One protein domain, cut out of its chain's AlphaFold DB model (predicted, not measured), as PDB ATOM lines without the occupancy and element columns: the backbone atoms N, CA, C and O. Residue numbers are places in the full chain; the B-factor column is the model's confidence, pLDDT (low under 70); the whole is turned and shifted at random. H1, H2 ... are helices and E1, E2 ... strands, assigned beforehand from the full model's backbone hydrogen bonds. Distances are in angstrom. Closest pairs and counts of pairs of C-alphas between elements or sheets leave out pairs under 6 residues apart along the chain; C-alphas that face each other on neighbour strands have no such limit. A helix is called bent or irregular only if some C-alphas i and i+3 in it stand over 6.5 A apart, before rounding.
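This is residues 8 to 112 of the 200 residues of an uncharacterized protein of Planctomycetes bacterium (UniProt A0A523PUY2). The domain has two lobes: a small one, in which helix H1 and strand E1 sit beside the first printed residues, and a larger one built round the hairpin E2 and E3. In the larger lobe H2 and H3 lie on opposite sides of that hairpin, H4 packs beside E3, and the small hairpin E4 and E5 lies at the first end of H3; of the small lobe, residues 23 to 29 stick out. The printed part has 105 residues, with four named helices and five named strands in the order H1 E1 H2 E2 E3 E4 E5 H3 H4. The class is mixed, helices and strands, and both two-strand sheets are antiparallel. The whole is compact, with a radius of gyration of the C-alphas of 15.0 A and spans of 41 by 29 by 29 A.

Find C-alpha 14 at (102.192, 128.744, 82.133); there H1 begins, residues 14 to 25, 16.6 A long. E1 follows at residues 30 to 33, 10.6 A, and H2 at 38 to 43, 8.6 A. Look next for E2 from C-alpha 50 at (109.310, 112.124, 85.382) to residue 54, 13.5 A, and E3, residues 60 to 66, 15.2 A. E4 is residues 72 to 74, 6.6 A, and E5 is 77 to 79, 6.4 A. H3 runs from 81 to 97, 22.0 A, with a kink of 61 degrees near residue 91. H4, residues 104 to 111, 10.4 A, ends at C-alpha 111, (111.713, 103.860, 74.401). H1 and H3 are irregular: C-alphas 17 and 20 are 7.4 A apart, and C-alphas 93 and 96 are 9.5 A apart.

Start at residues 8 to 9, which pair in parallel with residues 32 to 33 of E1; E1 pairs with no named strand. The closest C-alphas of H1 and E1 are those of Gly 14 and Ile 33, 6.1 A. H1 and E2 are apart. The closest C-alphas of H2 and E3 are those of Tyr 43 and Gly 64, 6.6 A. In the hairpin E2 and E3, N 51 and O 65 are within hydrogen-bond range at 2.8 A. In the hairpin E4 and E5, N 77 and O 74 are within range at 2.8 A. E3 and H3 are near each other, with 7 pairs of C-alphas within 10 A. The closest C-alphas of E3 and H4 are those of Pro 63 and Val 107, 6.4 A. Every O i to N i+4 pair is within hydrogen-bond range in H2 and H4; H1 has 5 of 8 and H3 11 of 13.

The C-alphas farthest apart are those of Leu 16 and Asp 97, 41.8 A. The printed part has no cut, no link is long, and residues 23 to 29, of which 23 to 25 belong to H1, stand free. The mean pLDDT of the printed part is 93.8, and no printed residue is under 70.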
ATOM      1  N   VAL A   8     111.468 121.223  84.942       97.50
ATOM      2  CA  VAL A   8     110.455 121.664  83.983       97.50
ATOM      3  C   VAL A   8     109.068 121.453  84.575       97.50
ATOM      4  O   VAL A   8     108.702 120.331  84.922       97.50
ATOM      5  N   ALA A   9     108.292 122.528  84.698       96.12
ATOM      6  CA  ALA A   9     106.892 122.462  85.080       96.12
ATOM      7  C   ALA A   9     106.053 122.170  83.833       96.12
ATOM      8  O   ALA A   9     105.949 123.006  82.939       96.12
ATOM      9  N   GLU A  10     105.469 120.978  83.770       94.81
ATOM     10  CA  GLU A  10     104.543 120.585  82.707       94.81
ATOM     11  C   GLU A  10     103.136 121.144  83.005       94.81
ATOM     12  O   GLU A  10     102.285 120.452  83.573       94.81
ATOM     13  N   ASP A  11     102.913 122.423  82.680       92.56
ATOM     14  CA  ASP A  11     101.658 123.122  82.980       92.56
ATOM     15  C   ASP A  11     101.252 124.113  81.881       92.56
ATOM     16  O   ASP A  11     101.917 125.132  81.671       92.56
ATOM     17  N   ALA A  12     100.128 123.842  81.206       91.25
ATOM     18  CA  ALA A  12      99.609 124.682  80.128       91.25
ATOM     19  C   ALA A  12      99.104 126.055  80.606       91.25
ATOM     20  O   ALA A  12      99.002 126.985  79.809       91.25
ATOM     21  N   GLY A  13      98.850 126.219  81.911       90.00
ATOM     22  CA  GLY A  13      98.565 127.514  82.531       90.00
ATOM     23  C   GLY A  13      99.786 128.443  82.609       90.00
ATOM     24  O   GLY A  13      99.648 129.615  82.975       90.00
ATOM     25  N   GLY A  14     100.977 127.948  82.257       92.56
ATOM     26  CA  GLY A  14     102.192 128.744  82.133       92.56
ATOM     27  C   GLY A  14     102.638 129.382  83.451       92.56
ATOM     28  O   GLY A  14     102.426 128.845  84.540       92.56
ATOM     29  N   GLU A  15     103.251 130.562  83.348       94.50
ATOM     30  CA  GLU A  15     103.765 131.335  84.489       94.50
ATOM     31  C   GLU A  15     102.704 131.586  85.570       94.50
ATOM     32  O   GLU A  15     102.987 131.478  86.760       94.50
ATOM     33  N   LEU A  16     101.455 131.854  85.174       92.69
ATOM     34  CA  LEU A  16     100.367 132.127  86.117       92.69
ATOM     35  C   LEU A  16     100.041 130.918  87.007       92.69
ATOM     36  O   LEU A  16      99.652 131.094  88.165       92.69
ATOM     37  N   ALA A  17     100.197 129.703  86.481       90.38
ATOM     38  CA  ALA A  17      99.965 128.470  87.223       90.38
ATOM     39  C   ALA A  17     101.204 128.027  88.014       90.38
ATOM     40  O   ALA A  17     101.094 127.705  89.202       90.38
ATOM     41  N   ALA A  18     102.378 128.037  87.374       94.25
ATOM     42  CA  ALA A  18     103.582 127.400  87.901       94.25
ATOM     43  C   ALA A  18     104.581 128.362  88.576       94.25
ATOM     44  O   ALA A  18     105.271 127.947  89.509       94.25
ATOM     45  N   GLY A  19     104.637 129.637  88.170       94.75
ATOM     46  CA  GLY A  19     105.694 130.588  88.554       94.75
ATOM     47  C   GLY A  19     105.873 130.738  90.065       94.75
ATOM     48  O   GLY A  19     106.975 130.587  90.590       94.75
ATOM     49  N   ARG A  20     104.757 130.861  90.801       95.56
ATOM     50  CA  ARG A  20     104.767 130.984  92.273       95.56
ATOM     51  C   ARG A  20     105.501 129.847  92.994       95.56
ATOM     52  O   ARG A  20     106.002 130.046  94.097       95.56
ATOM     53  N   TYR A  21     105.519 128.643  92.416       95.31
ATOM     54  CA  TYR A  21     106.195 127.495  93.016       95.31
ATOM     55  C   TYR A  21     107.707 127.587  92.824       95.31
ATOM     56  O   TYR A  21     108.446 127.215  93.733       95.31
ATOM     57  N   TYR A  22     108.167 128.119  91.690       93.69
ATOM     58  CA  TYR A  22     109.587 128.381  91.469       93.69
ATOM     59  C   TYR A  22     110.098 129.549  92.308       93.69
ATOM     60  O   TYR A  22     111.143 129.402  92.942       93.69
ATOM     61  N   ASP A  23     109.331 130.635  92.410       94.25
ATOM     62  CA  ASP A  23     109.660 131.758  93.296       94.25
ATOM     63  C   ASP A  23     109.840 131.290  94.746       94.25
ATOM     64  O   ASP A  23     110.821 131.626  95.409       94.25
ATOM     65  N   ALA A  24     108.909 130.461  95.232       96.94
ATOM     66  CA  ALA A  24     108.966 129.911  96.580       96.94
ATOM     67  C   ALA A  24     110.109 128.901  96.772       96.94
ATOM     68  O   ALA A  24     110.646 128.790  97.874       96.94
ATOM     69  N   ALA A  25     110.474 128.153  95.727       94.69
ATOM     70  CA  ALA A  25     111.540 127.160  95.795       94.69
ATOM     71  C   ALA A  25     112.934 127.793  95.897       94.69
ATOM     72  O   ALA A  25     113.832 127.165  96.459       94.69
ATOM     73  N   GLY A  26     113.136 128.999  95.348       94.56
ATOM     74  CA  GLY A  26     114.448 129.656  95.332       94.56
ATOM     75  C   GLY A  26     115.527 128.805  94.653       94.56
ATOM     76  O   GLY A  26     116.672 128.779  95.106       94.56
ATOM     77  N   ALA A  27     115.145 128.050  93.617       91.25
ATOM     78  CA  ALA A  27     116.032 127.123  92.925       91.25
ATOM     79  C   ALA A  27     117.230 127.861  92.302       91.25
ATOM     80  O   ALA A  27     117.079 128.917  91.694       91.25
ATOM     81  N   THR A  28     118.424 127.287  92.448       92.25
ATOM     82  CA  THR A  28     119.671 127.823  91.871       92.25
ATOM     83  C   THR A  28     120.074 127.142  90.564       92.25
ATOM     84  O   THR A  28     121.038 127.558  89.929       92.25
ATOM     85  N   PHE A  29     119.357 126.087  90.187       93.88
ATOM     86  CA  PHE A  29     119.496 125.362  88.929       93.88
ATOM     87  C   PHE A  29     118.471 125.873  87.905       93.88
ATOM     88  O   PHE A  29     117.524 126.574  88.270       93.88
ATOM     89  N   THR A  30     118.638 125.526  86.629       96.38
ATOM     90  CA  THR A  30     117.742 126.006  85.568       96.38
ATOM     91  C   THR A  30     116.302 125.521  85.773       96.38
ATOM     92  O   THR A  30     116.044 124.323  85.913       96.38
ATOM     93  N   THR A  31     115.342 126.446  85.732       96.56
ATOM     94  CA  THR A  31     113.903 126.154  85.773       96.56
ATOM     95  C   THR A  31     113.221 126.612  84.485       96.56
ATOM     96  O   THR A  31     113.553 127.655  83.926       96.56
ATOM     97  N   LEU A  32     112.274 125.815  83.989       97.12
ATOM     98  CA  LEU A  32     111.498 126.079  82.776       97.12
ATOM     99  C   LEU A  32     110.018 125.771  83.021       97.12
ATOM    100  O   LEU A  32     109.678 124.922  83.841       97.12
ATOM    101  N   ILE A  33     109.133 126.401  82.251       97.19
ATOM    102  CA  ILE A  33     107.709 126.050  82.212       97.19
ATOM    103  C   ILE A  33     107.375 125.577  80.800       97.19
ATOM    104  O   ILE A  33     107.494 126.332  79.834       97.19
ATOM    105  N   ASP A  34     106.949 124.325  80.679       96.31
ATOM    106  CA  ASP A  34     106.565 123.704  79.417       96.31
ATOM    107  C   ASP A  34     105.077 123.919  79.122       96.31
ATOM    108  O   ASP A  34     104.281 122.984  79.052       96.31
ATOM    109  N   ALA A  35     104.701 125.183  78.920       93.81
ATOM    110  CA  ALA A  35     103.308 125.582  78.703       93.81
ATOM    111  C   ALA A  35     102.662 124.969  77.451       93.81
ATOM    112  O   ALA A  35     101.448 125.010  77.281       93.81
ATOM    113  N   ARG A  36     103.466 124.403  76.547       91.44
ATOM    114  CA  ARG A  36     102.991 123.775  75.308       91.44
ATOM    115  C   ARG A  36     103.265 122.278  75.250       91.44
ATOM    116  O   ARG A  36     103.089 121.701  74.180       91.44
ATOM    117  N   HIS A  37     103.697 121.665  76.352       93.25
ATOM    118  CA  HIS A  37     104.006 120.233  76.416       93.25
ATOM    119  C   HIS A  37     105.020 119.792  75.344       93.25
ATOM    120  O   HIS A  37     104.960 118.686  74.814       93.25
ATOM    121  N   THR A  38     105.937 120.686  74.963       94.06
ATOM    122  CA  THR A  38     106.978 120.414  73.967       94.06
ATOM    123  C   THR A  38     108.049 119.496  74.546       94.06
ATOM    124  O   THR A  38     108.480 118.566  73.870       94.06
ATOM    125  N   VAL A  39     108.462 119.714  75.797       95.94
ATOM    126  CA  VAL A  39     109.435 118.854  76.484       95.94
ATOM    127  C   VAL A  39     108.826 117.477  76.702       95.94
ATOM    128  O   VAL A  39     109.430 116.479  76.306       95.94
ATOM    129  N   SER A  40     107.609 117.403  77.247       92.94
ATOM    130  CA  SER A  40     106.963 116.107  77.464       92.94
ATOM    131  C   SER A  40     106.692 115.363  76.157       92.94
ATOM    132  O   SER A  40     106.958 114.163  76.078       92.94
ATOM    133  N   ALA A  41     106.291 116.066  75.093       92.44
ATOM    134  CA  ALA A  41     106.163 115.484  73.761       92.44
ATOM    135  C   ALA A  41     107.489 114.938  73.217       92.44
ATOM    136  O   ALA A  41     107.489 113.844  72.658       92.44
ATOM    137  N   LEU A  42     108.604 115.664  73.350       93.00
ATOM    138  CA  LEU A  42     109.908 115.235  72.827       93.00
ATOM    139  C   LEU A  42     110.450 114.001  73.553       93.00
ATOM    140  O   LEU A  42     111.002 113.112  72.911       93.00
ATOM    141  N   TYR A  43     110.250 113.926  74.869       93.62
ATOM    142  CA  TYR A  43     110.768 112.839  75.702       93.62
ATOM    143  C   TYR A  43     109.750 111.730  75.996       93.62
ATOM    144  O   TYR A  43     110.056 110.809  76.750       93.62
ATOM    145  N   GLY A  44     108.550 111.797  75.411       91.12
ATOM    146  CA  GLY A  44     107.506 110.789  75.606       91.12
ATOM    147  C   GLY A  44     106.992 110.716  77.047       91.12
ATOM    148  O   GLY A  44     106.594 109.649  77.503       91.12
ATOM    149  N   MET A  45     107.015 111.831  77.782       93.25
ATOM    150  CA  MET A  45     106.553 111.868  79.167       93.25
ATOM    151  C   MET A  45     105.025 111.804  79.204       93.25
ATOM    152  O   MET A  45     104.329 112.588  78.558       93.25
ATOM    153  N   VAL A  46     104.497 110.851  79.969       92.69
ATOM    154  CA  VAL A  46     103.051 110.583  80.046       92.69
ATOM    155  C   VAL A  46     102.448 110.930  81.402       92.69
ATOM    156  O   VAL A  46     101.228 111.016  81.521       92.69
ATOM    157  N   ASN A  47     103.287 111.121  82.417       94.31
ATOM    158  CA  ASN A  47     102.911 111.444  83.788       94.31
ATOM    159  C   ASN A  47     104.046 112.247  84.456       94.31
ATOM    160  O   ASN A  47     105.170 112.261  83.951       94.31
ATOM    161  N   VAL A  48     103.782 112.886  85.598       93.44
ATOM    162  CA  VAL A  48     104.796 113.612  86.392       93.44
ATOM    163  C   VAL A  48     104.711 113.211  87.867       93.44
ATOM    164  O   VAL A  48     103.595 112.978  88.332       93.44
ATOM    165  N   PRO A  49     105.826 113.208  88.623       94.38
ATOM    166  CA  PRO A  49     107.172 113.617  88.210       94.38
ATOM    167  C   PRO A  49     107.882 112.545  87.375       94.38
ATOM    168  O   PRO A  49     107.898 111.375  87.748       94.38
ATOM    169  N   THR A  50     108.509 112.970  86.277       96.06
ATOM    170  CA  THR A  50     109.310 112.124  85.382       96.06
ATOM    171  C   THR A  50     110.667 112.778  85.145       96.06
ATOM    172  O   THR A  50     110.744 114.001  85.021       96.06
ATOM    173  N   GLY A  51     111.732 111.980  85.090       96.94
ATOM    174  CA  GLY A  51     113.097 112.420  84.813       96.94
ATOM    175  C   GLY A  51     113.695 111.698  83.610       96.94
ATOM    176  O   GLY A  51     113.321 110.569  83.308       96.94
ATOM    177  N   VAL A  52     114.618 112.369  82.921       97.81
ATOM    178  CA  VAL A  52     115.413 111.829  81.806       97.81
ATOM    179  C   VAL A  52     116.868 112.189  82.070       97.81
ATOM    180  O   VAL A  52     117.155 113.324  82.453       97.81
ATOM    181  N   TRP A  53     117.787 111.244  81.884       97.94
ATOM    182  CA  TRP A  53     119.222 111.491  82.062       97.94
ATOM    183  C   TRP A  53     119.899 111.574  80.703       97.94
ATOM    184  O   TRP A  53     119.736 110.675  79.873       97.94
ATOM    185  N   ILE A  54     120.660 112.645  80.487       97.81
ATOM    186  CA  ILE A  54     121.312 112.955  79.214       97.81
ATOM    187  C   ILE A  54     122.803 113.161  79.467       97.81
ATOM    188  O   ILE A  54     123.176 114.006  80.277       97.81
ATOM    189  N   ASP A  55     123.648 112.382  78.795       97.06
ATOM    190  CA  ASP A  55     125.101 112.496  78.918       97.06
ATOM    191  C   ASP A  55     125.673 113.742  78.213       97.06
ATOM    192  O   ASP A  55     124.986 114.460  77.483       97.06
ATOM    193  N   GLU A  56     126.970 113.996  78.405       95.50
ATOM    194  CA  GLU A  56     127.675 115.139  77.804       95.50
ATOM    195  C   GLU A  56     127.729 115.088  76.262       95.50
ATOM    196  O   GLU A  56     127.993 116.102  75.616       95.50
ATOM    197  N   ALA A  57     127.462 113.926  75.654       95.88
ATOM    198  CA  ALA A  57     127.350 113.762  74.206       95.88
ATOM    199  C   ALA A  57     125.917 113.999  73.690       95.88
ATOM    200  O   ALA A  57     125.660 113.818  72.495       95.88
ATOM    201  N   GLY A  58     124.988 114.395  74.566       95.81
ATOM    202  CA  GLY A  58     123.590 114.647  74.233       95.81
ATOM    203  C   GLY A  58     122.767 113.373  74.044       95.81
ATOM    204  O   GLY A  58     121.754 113.405  73.345       95.81
ATOM    205  N   ARG A  59     123.195 112.238  74.610       97.00
ATOM    206  CA  ARG A  59     122.486 110.957  74.493       97.00
ATOM    207  C   ARG A  59     121.700 110.663  75.753       97.00
ATOM    208  O   ARG A  59     122.206 110.802  76.862       97.00
ATOM    209  N   ILE A  60     120.478 110.175  75.571       97.75
ATOM    210  CA  ILE A  60     119.690 109.636  76.675       97.75
ATOM    211  C   ILE A  60     120.400 108.381  77.194       97.75
ATOM    212  O   ILE A  60     120.700 107.470  76.420       97.75
ATOM    213  N   VAL A  61     120.666 108.343  78.498       97.62
ATOM    214  CA  VAL A  61     121.225 107.182  79.213       97.62
ATOM    215  C   VAL A  61     120.245 106.599  80.226       97.62
ATOM    216  O   VAL A  61     120.425 105.464  80.650       97.62
ATOM    217  N   ARG A  62     119.175 107.328  80.563       97.12
ATOM    218  CA  ARG A  62     117.952 106.784  81.169       97.12
ATOM    219  C   ARG A  62     116.741 107.520  80.582       97.12
ATOM    220  O   ARG A  62     116.730 108.753  80.642       97.12
ATOM    221  N   PRO A  63     115.782 106.815  79.948       95.88
ATOM    222  CA  PRO A  63     114.583 107.429  79.377       95.88
ATOM    223  C   PRO A  63     113.630 107.919  80.478       95.88
ATOM    224  O   PRO A  63     113.937 107.802  81.659       95.88
ATOM    225  N   GLY A  64     112.484 108.477  80.080       94.94
ATOM    226  CA  GLY A  64     111.481 108.996  81.009       94.94
ATOM    227  C   GLY A  64     111.031 107.952  82.032       94.94
ATOM    228  O   GLY A  64     110.322 107.013  81.682       94.94
ATOM    229  N   GLU A  65     111.402 108.148  83.293       94.69
ATOM    230  CA  GLU A  65     110.999 107.309  84.425       94.69
ATOM    231  C   GLU A  65     110.583 108.158  85.632       94.69
ATOM    232  O   GLU A  65     110.911 109.343  85.718       94.69
ATOM    233  N   VAL A  66     109.845 107.567  86.573       94.56
ATOM    234  CA  VAL A  66     109.332 108.291  87.741       94.56
ATOM    235  C   VAL A  66     110.471 108.851  88.607       94.56
ATOM    236  O   VAL A  66     111.353 108.122  89.045       94.56
ATOM    237  N   ALA A  67     110.443 110.153  88.892       95.31
ATOM    238  CA  ALA A  67     111.587 110.868  89.471       95.31
ATOM    239  C   ALA A  67     111.232 111.625  90.761       95.31
ATOM    240  O   ALA A  67     111.354 112.850  90.843       95.31
ATOM    241  N   PHE A  68     110.778 110.909  91.792       94.44
ATOM    242  CA  PHE A  68     110.626 111.508  93.122       94.44
ATOM    243  C   PHE A  68     111.991 111.723  93.790       94.44
ATOM    244  O   PHE A  68     112.877 110.881  93.701       94.44
ATOM    245  N   SER A  69     112.143 112.836  94.511       92.00
ATOM    246  CA  SER A  69     113.376 113.181  95.239       92.00
ATOM    247  C   SER A  69     113.477 112.575  96.643       92.00
ATOM    248  O   SER A  69     114.483 112.747  97.326       92.00
ATOM    249  N   ARG A  70     112.417 111.905  97.094       93.38
ATOM    250  CA  ARG A  70     112.306 111.219  98.383       93.38
ATOM    251  C   ARG A  70     111.309 110.086  98.249       93.38
ATOM    252  O   ARG A  70     110.475 110.116  97.342       93.38
ATOM    253  N   ASP A  71     111.364 109.137  99.167       92.38
ATOM    254  CA  ASP A  71     110.374 108.069  99.205       92.38
ATOM    255  C   ASP A  71     108.966 108.649  99.329       92.38
ATOM    256  O   ASP A  71     108.693 109.560 100.119       92.38
ATOM    257  N   PHE A  72     108.083 108.143  98.481       88.94
ATOM    258  CA  PHE A  72     106.716 108.608  98.365       88.94
ATOM    259  C   PHE A  72     105.789 107.404  98.385       88.94
ATOM    260  O   PHE A  72     106.104 106.345  97.849       88.94
ATOM    261  N   SER A  73     104.643 107.544  99.038       86.81
ATOM    262  CA  SER A  73     103.610 106.515  99.041       86.81
ATOM    263  C   SER A  73     102.323 107.127  98.528       86.81
ATOM    264  O   SER A  73     101.881 108.162  99.028       86.81
ATOM    265  N   PHE A  74     101.731 106.486  97.530       80.56
ATOM    266  CA  PHE A  74     100.542 106.980  96.861       80.56
ATOM    267  C   PHE A  74      99.597 105.829  96.559       80.56
ATOM    268  O   PHE A  74      99.977 104.911  95.849       80.56
ATOM    269  N   LEU A  75      98.384 105.869  97.121       75.38
ATOM    270  CA  LEU A  75      97.344 104.850  96.908       75.38
ATOM    271  C   LEU A  75      97.888 103.410  96.973       75.38
ATOM    272  O   LEU A  75      97.652 102.591  96.097       75.38
ATOM    273  N   SER A  76      98.634 103.126  98.044       74.69
ATOM    274  CA  SER A  76      99.284 101.835  98.324       74.69
ATOM    275  C   SER A  76     100.500 101.477  97.455       74.69
ATOM    276  O   SER A  76     101.140 100.463  97.724       74.69
ATOM    277  N   GLU A  77     100.885 102.308  96.487       82.19
ATOM    278  CA  GLU A  77     102.139 102.173  95.743       82.19
ATOM    279  C   GLU A  77     103.276 102.897  96.478       82.19
ATOM    280  O   GLU A  77     103.199 104.097  96.758       82.19
ATOM    281  N   ALA A  78     104.342 102.162  96.799       87.75
ATOM    282  CA  ALA A  78     105.573 102.730  97.332       87.75
ATOM    283  C   ALA A  78     106.523 103.070  96.181       87.75
ATOM    284  O   ALA A  78     106.872 102.206  95.377       87.75
ATOM    285  N   ILE A  79     106.967 104.322  96.127       89.31
ATOM    286  CA  ILE A  79     107.893 104.826  95.118       89.31
ATOM    287  C   ILE A  79     109.219 105.156  95.811       89.31
ATOM    288  O   ILE A  79     109.250 106.069  96.646       89.31
ATOM    289  N   PRO A  80     110.313 104.444  95.482       89.88
ATOM    290  CA  PRO A  80     111.592 104.590  96.168       89.88
ATOM    291  C   PRO A  80     112.385 105.790  95.619       89.88
ATOM    292  O   PRO A  80     113.436 105.631  94.996       89.88
ATOM    293  N   GLY A  81     111.883 107.012  95.813       93.62
ATOM    294  CA  GLY A  81     112.545 108.229  95.326       93.62
ATOM    295  C   GLY A  81     113.956 108.422  95.896       93.62
ATOM    296  O   GLY A  81     114.849 108.917  95.209       93.62
ATOM    297  N   SER A  82     114.204 107.939  97.115       94.44
ATOM    298  CA  SER A  82     115.542 107.893  97.713       94.44
ATOM    299  C   SER A  82     116.534 107.090  96.855       94.44
ATOM    300  O   SER A  82     117.665 107.524  96.625       94.44
ATOM    301  N   ALA A  83     116.100 105.945  96.319       93.88
ATOM    302  CA  ALA A  83     116.917 105.101  95.449       93.88
ATOM    303  C   ALA A  83     117.202 105.773  94.096       93.88
ATOM    304  O   ALA A  83     118.326 105.695  93.599       93.88
ATOM    305  N   TYR A  84     116.222 106.492  93.534       95.44
ATOM    306  CA  TYR A  84     116.409 107.286  92.315       95.44
ATOM    307  C   TYR A  84     117.497 108.354  92.499       95.44
ATOM    308  O   TYR A  84     118.409 108.469  91.680       95.44
ATOM    309  N   VAL A  85     117.467 109.092  93.617       96.00
ATOM    310  CA  VAL A  85     118.495 110.099  93.934       96.00
ATOM    311  C   VAL A  85     119.871 109.461  94.136       96.00
ATOM    312  O   VAL A  85     120.872 110.015  93.680       96.00
ATOM    313  N   ALA A  86     119.947 108.299  94.790       95.94
ATOM    314  CA  ALA A  86     121.207 107.582  94.970       95.94
ATOM    315  C   ALA A  86     121.812 107.136  93.628       95.94
ATOM    316  O   ALA A  86     123.006 107.331  93.395       95.94
ATOM    317  N   ALA A  87     120.984 106.610  92.723       96.44
ATOM    318  CA  ALA A  87     121.399 106.229  91.379       96.44
ATOM    319  C   ALA A  87     121.859 107.443  90.550       96.44
ATOM    320  O   ALA A  87     122.894 107.381  89.888       96.44
ATOM    321  N   LEU A  88     121.143 108.569  90.643       96.31
ATOM    322  CA  LEU A  88     121.526 109.822  89.988       96.31
ATOM    323  C   LEU A  88     122.891 110.320  90.488       96.31
ATOM    324  O   LEU A  88     123.743 110.692  89.688       96.31
ATOM    325  N   ARG A  89     123.134 110.294  91.806       96.25
ATOM    326  CA  ARG A  89     124.427 110.686  92.397       96.25
ATOM    327  C   ARG A  89     125.576 109.781  91.942       96.25
ATOM    328  O   ARG A  89     126.667 110.286  91.671       96.25
ATOM    329  N   ASP A  90     125.337 108.473  91.847       96.56
ATOM    330  CA  ASP A  90     126.310 107.521  91.300       96.56
ATOM    331  C   ASP A  90     126.649 107.863  89.844       96.56
ATOM    332  O   ASP A  90     127.824 107.983  89.500       96.56
ATOM    333  N   TRP A  91     125.638 108.132  89.014       96.56
ATOM    334  CA  TRP A  91     125.849 108.529  87.625       96.56
ATOM    335  C   TRP A  91     126.593 109.855  87.477       96.56
ATOM    336  O   TRP A  91     127.543 109.938  86.705       96.56
ATOM    337  N   VAL A  92     126.256 110.870  88.271       96.25
ATOM    338  CA  VAL A  92     126.987 112.148  88.277       96.25
ATOM    339  C   VAL A  92     128.461 111.967  88.658       96.25
ATOM    340  O   VAL A  92     129.318 112.716  88.188       96.25
ATOM    341  N   THR A  93     128.767 110.979  89.500       95.81
ATOM    342  CA  THR A  93     130.134 110.696  89.955       95.81
ATOM    343  C   THR A  93     130.921 109.867  88.939       95.81
ATOM    344  O   THR A  93     132.086 110.167  88.682       95.81
ATOM    345  N   ASN A  94     130.291 108.842  88.359       95.56
ATOM    346  CA  ASN A  94     130.958 107.816  87.552       95.56
ATOM    347  C   ASN A  94     130.736 107.978  86.036       95.56
ATOM    348  O   ASN A  94     131.381 107.299  85.241       95.56
ATOM    349  N   GLY A  95     129.828 108.858  85.608       94.81
ATOM    350  CA  GLY A  95     129.494 109.069  84.202       94.81
ATOM    351  C   GLY A  95     129.085 107.769  83.505       94.81
ATOM    352  O   GLY A  95     128.256 107.013  84.007       94.81
ATOM    353  N   ALA A  96     129.687 107.490  82.348       94.75
ATOM    354  CA  ALA A  96     129.422 106.276  81.570       94.75
ATOM    355  C   ALA A  96     129.796 104.963  82.289       94.75
ATOM    356  O   ALA A  96     129.280 103.914  81.908       94.75
ATOM    357  N   ASP A  97     130.643 105.011  83.323       95.31
ATOM    358  CA  ASP A  97     131.007 103.837  84.127       95.31
ATOM    359  C   ASP A  97     129.977 103.539  85.235       95.31
ATOM    360  O   ASP A  97     130.079 102.532  85.939       95.31
ATOM    361  N   SER A  98     128.968 104.400  85.406       95.81
ATOM    362  CA  SER A  98     127.868 104.144  86.329       95.81
ATOM    363  C   SER A  98     127.060 102.933  85.893       95.81
ATOM    364  O   SER A  98     126.551 102.865  84.777       95.81
ATOM    365  N   ARG A  99     126.825 102.022  86.835       94.38
ATOM    366  CA  ARG A  99     125.952 100.859  86.625       94.38
ATOM    367  C   ARG A  99     124.488 101.222  86.348       94.38
ATOM    368  O   ARG A  99     123.728 100.357  85.926       94.38
ATOM    369  N   PHE A 100     124.084 102.463  86.626       95.94
ATOM    370  CA  PHE A 100     122.723 102.943  86.393       95.94
ATOM    371  C   PHE A 100     122.557 103.623  85.031       95.94
ATOM    372  O   PHE A 100     121.420 103.790  84.584       95.94
ATOM    373  N   ALA A 101     123.654 103.992  84.360       96.38
ATOM    374  CA  ALA A 101     123.611 104.476  82.986       96.38
ATOM    375  C   ALA A 101     123.337 103.301  82.040       96.38
ATOM    376  O   ALA A 101     124.098 102.333  81.982       96.38
ATOM    377  N   LEU A 102     122.237 103.372  81.291       96.56
ATOM    378  CA  LEU A 102     121.864 102.300  80.381       96.56
ATOM    379  C   LEU A 102     122.688 102.372  79.088       96.56
ATOM    380  O   LEU A 102     122.906 103.457  78.533       96.56
ATOM    381  N   PRO A 103     123.095 101.218  78.528       95.69
ATOM    382  CA  PRO A 103     123.650 101.186  77.187       95.69
ATOM    383  C   PRO A 103     122.584 101.614  76.170       95.69
ATOM    384  O   PRO A 103     121.402 101.311  76.320       95.69
ATOM    385  N   GLN A 104     123.009 102.244  75.072       96.19
ATOM    386  CA  GLN A 104     122.102 102.811  74.059       96.19
ATOM    387  C   GLN A 104     121.093 101.804  73.487       96.19
ATOM    388  O   GLN A 104     119.975 102.171  73.142       96.19
ATOM    389  N   ARG A 105     121.457 100.517  73.430       96.00
ATOM    390  CA  ARG A 105     120.532  99.449  73.043       96.00
ATOM    391  C   ARG A 105     119.369  99.299  74.030       96.00
ATOM    392  O   ARG A 105     118.233  99.221  73.589       96.00
ATOM    393  N   ALA A 106     119.649  99.278  75.332       94.88
ATOM    394  CA  ALA A 106     118.615  99.173  76.360       94.88
ATOM    395  C   ALA A 106     117.734 100.430  76.391       94.88
ATOM    396  O   ALA A 106     116.526 100.324  76.555       94.88
ATOM    397  N   VAL A 107     118.314 101.613  76.145       95.56
ATOM    398  CA  VAL A 107     117.544 102.859  75.980       95.56
ATOM    399  C   VAL A 107     116.587 102.763  74.789       95.56
ATOM    400  O   VAL A 107     115.415 103.095  74.925       95.56
ATOM    401  N   ALA A 108     117.060 102.281  73.634       93.75
ATOM    402  CA  ALA A 108     116.218 102.104  72.451       93.75
ATOM    403  C   ALA A 108     115.103 101.068  72.681       93.75
ATOM    404  O   ALA A 108     113.964 101.302  72.290       93.75
ATOM    405  N   GLU A 109     115.414  99.952  73.347       93.31
ATOM    406  CA  GLU A 109     114.430  98.930  73.723       93.31
ATOM    407  C   GLU A 109     113.373  99.490  74.694       93.31
ATOM    408  O   GLU A 109     112.188  99.215  74.519       93.31
ATOM    409  N   ALA A 110     113.776 100.317  75.664       90.94
ATOM    410  CA  ALA A 110     112.873 100.932  76.636       90.94
ATOM    411  C   ALA A 110     111.980 102.031  76.033       90.94
ATOM    412  O   ALA A 110     110.811 102.133  76.399       90.94
ATOM    413  N   LEU A 111     112.507 102.852  75.117       89.50
ATOM    414  CA  LEU A 111     111.713 103.860  74.401       89.50
ATOM    415  C   LEU A 111     110.716 103.213  73.431       89.50
ATOM    416  O   LEU A 111     109.612 103.730  73.254       89.50
ATOM    417  N   GLY A 112     111.108 102.091  72.820       88.25
ATOM    418  CA  GLY A 112     110.306 101.382  71.833       88.25
ATOM    419  C   GLY A 112     109.963 102.232  70.606       88.25
ATOM    420  O   GLY A 112     110.519 103.309  70.371       88.25
TER     421      GLY A 112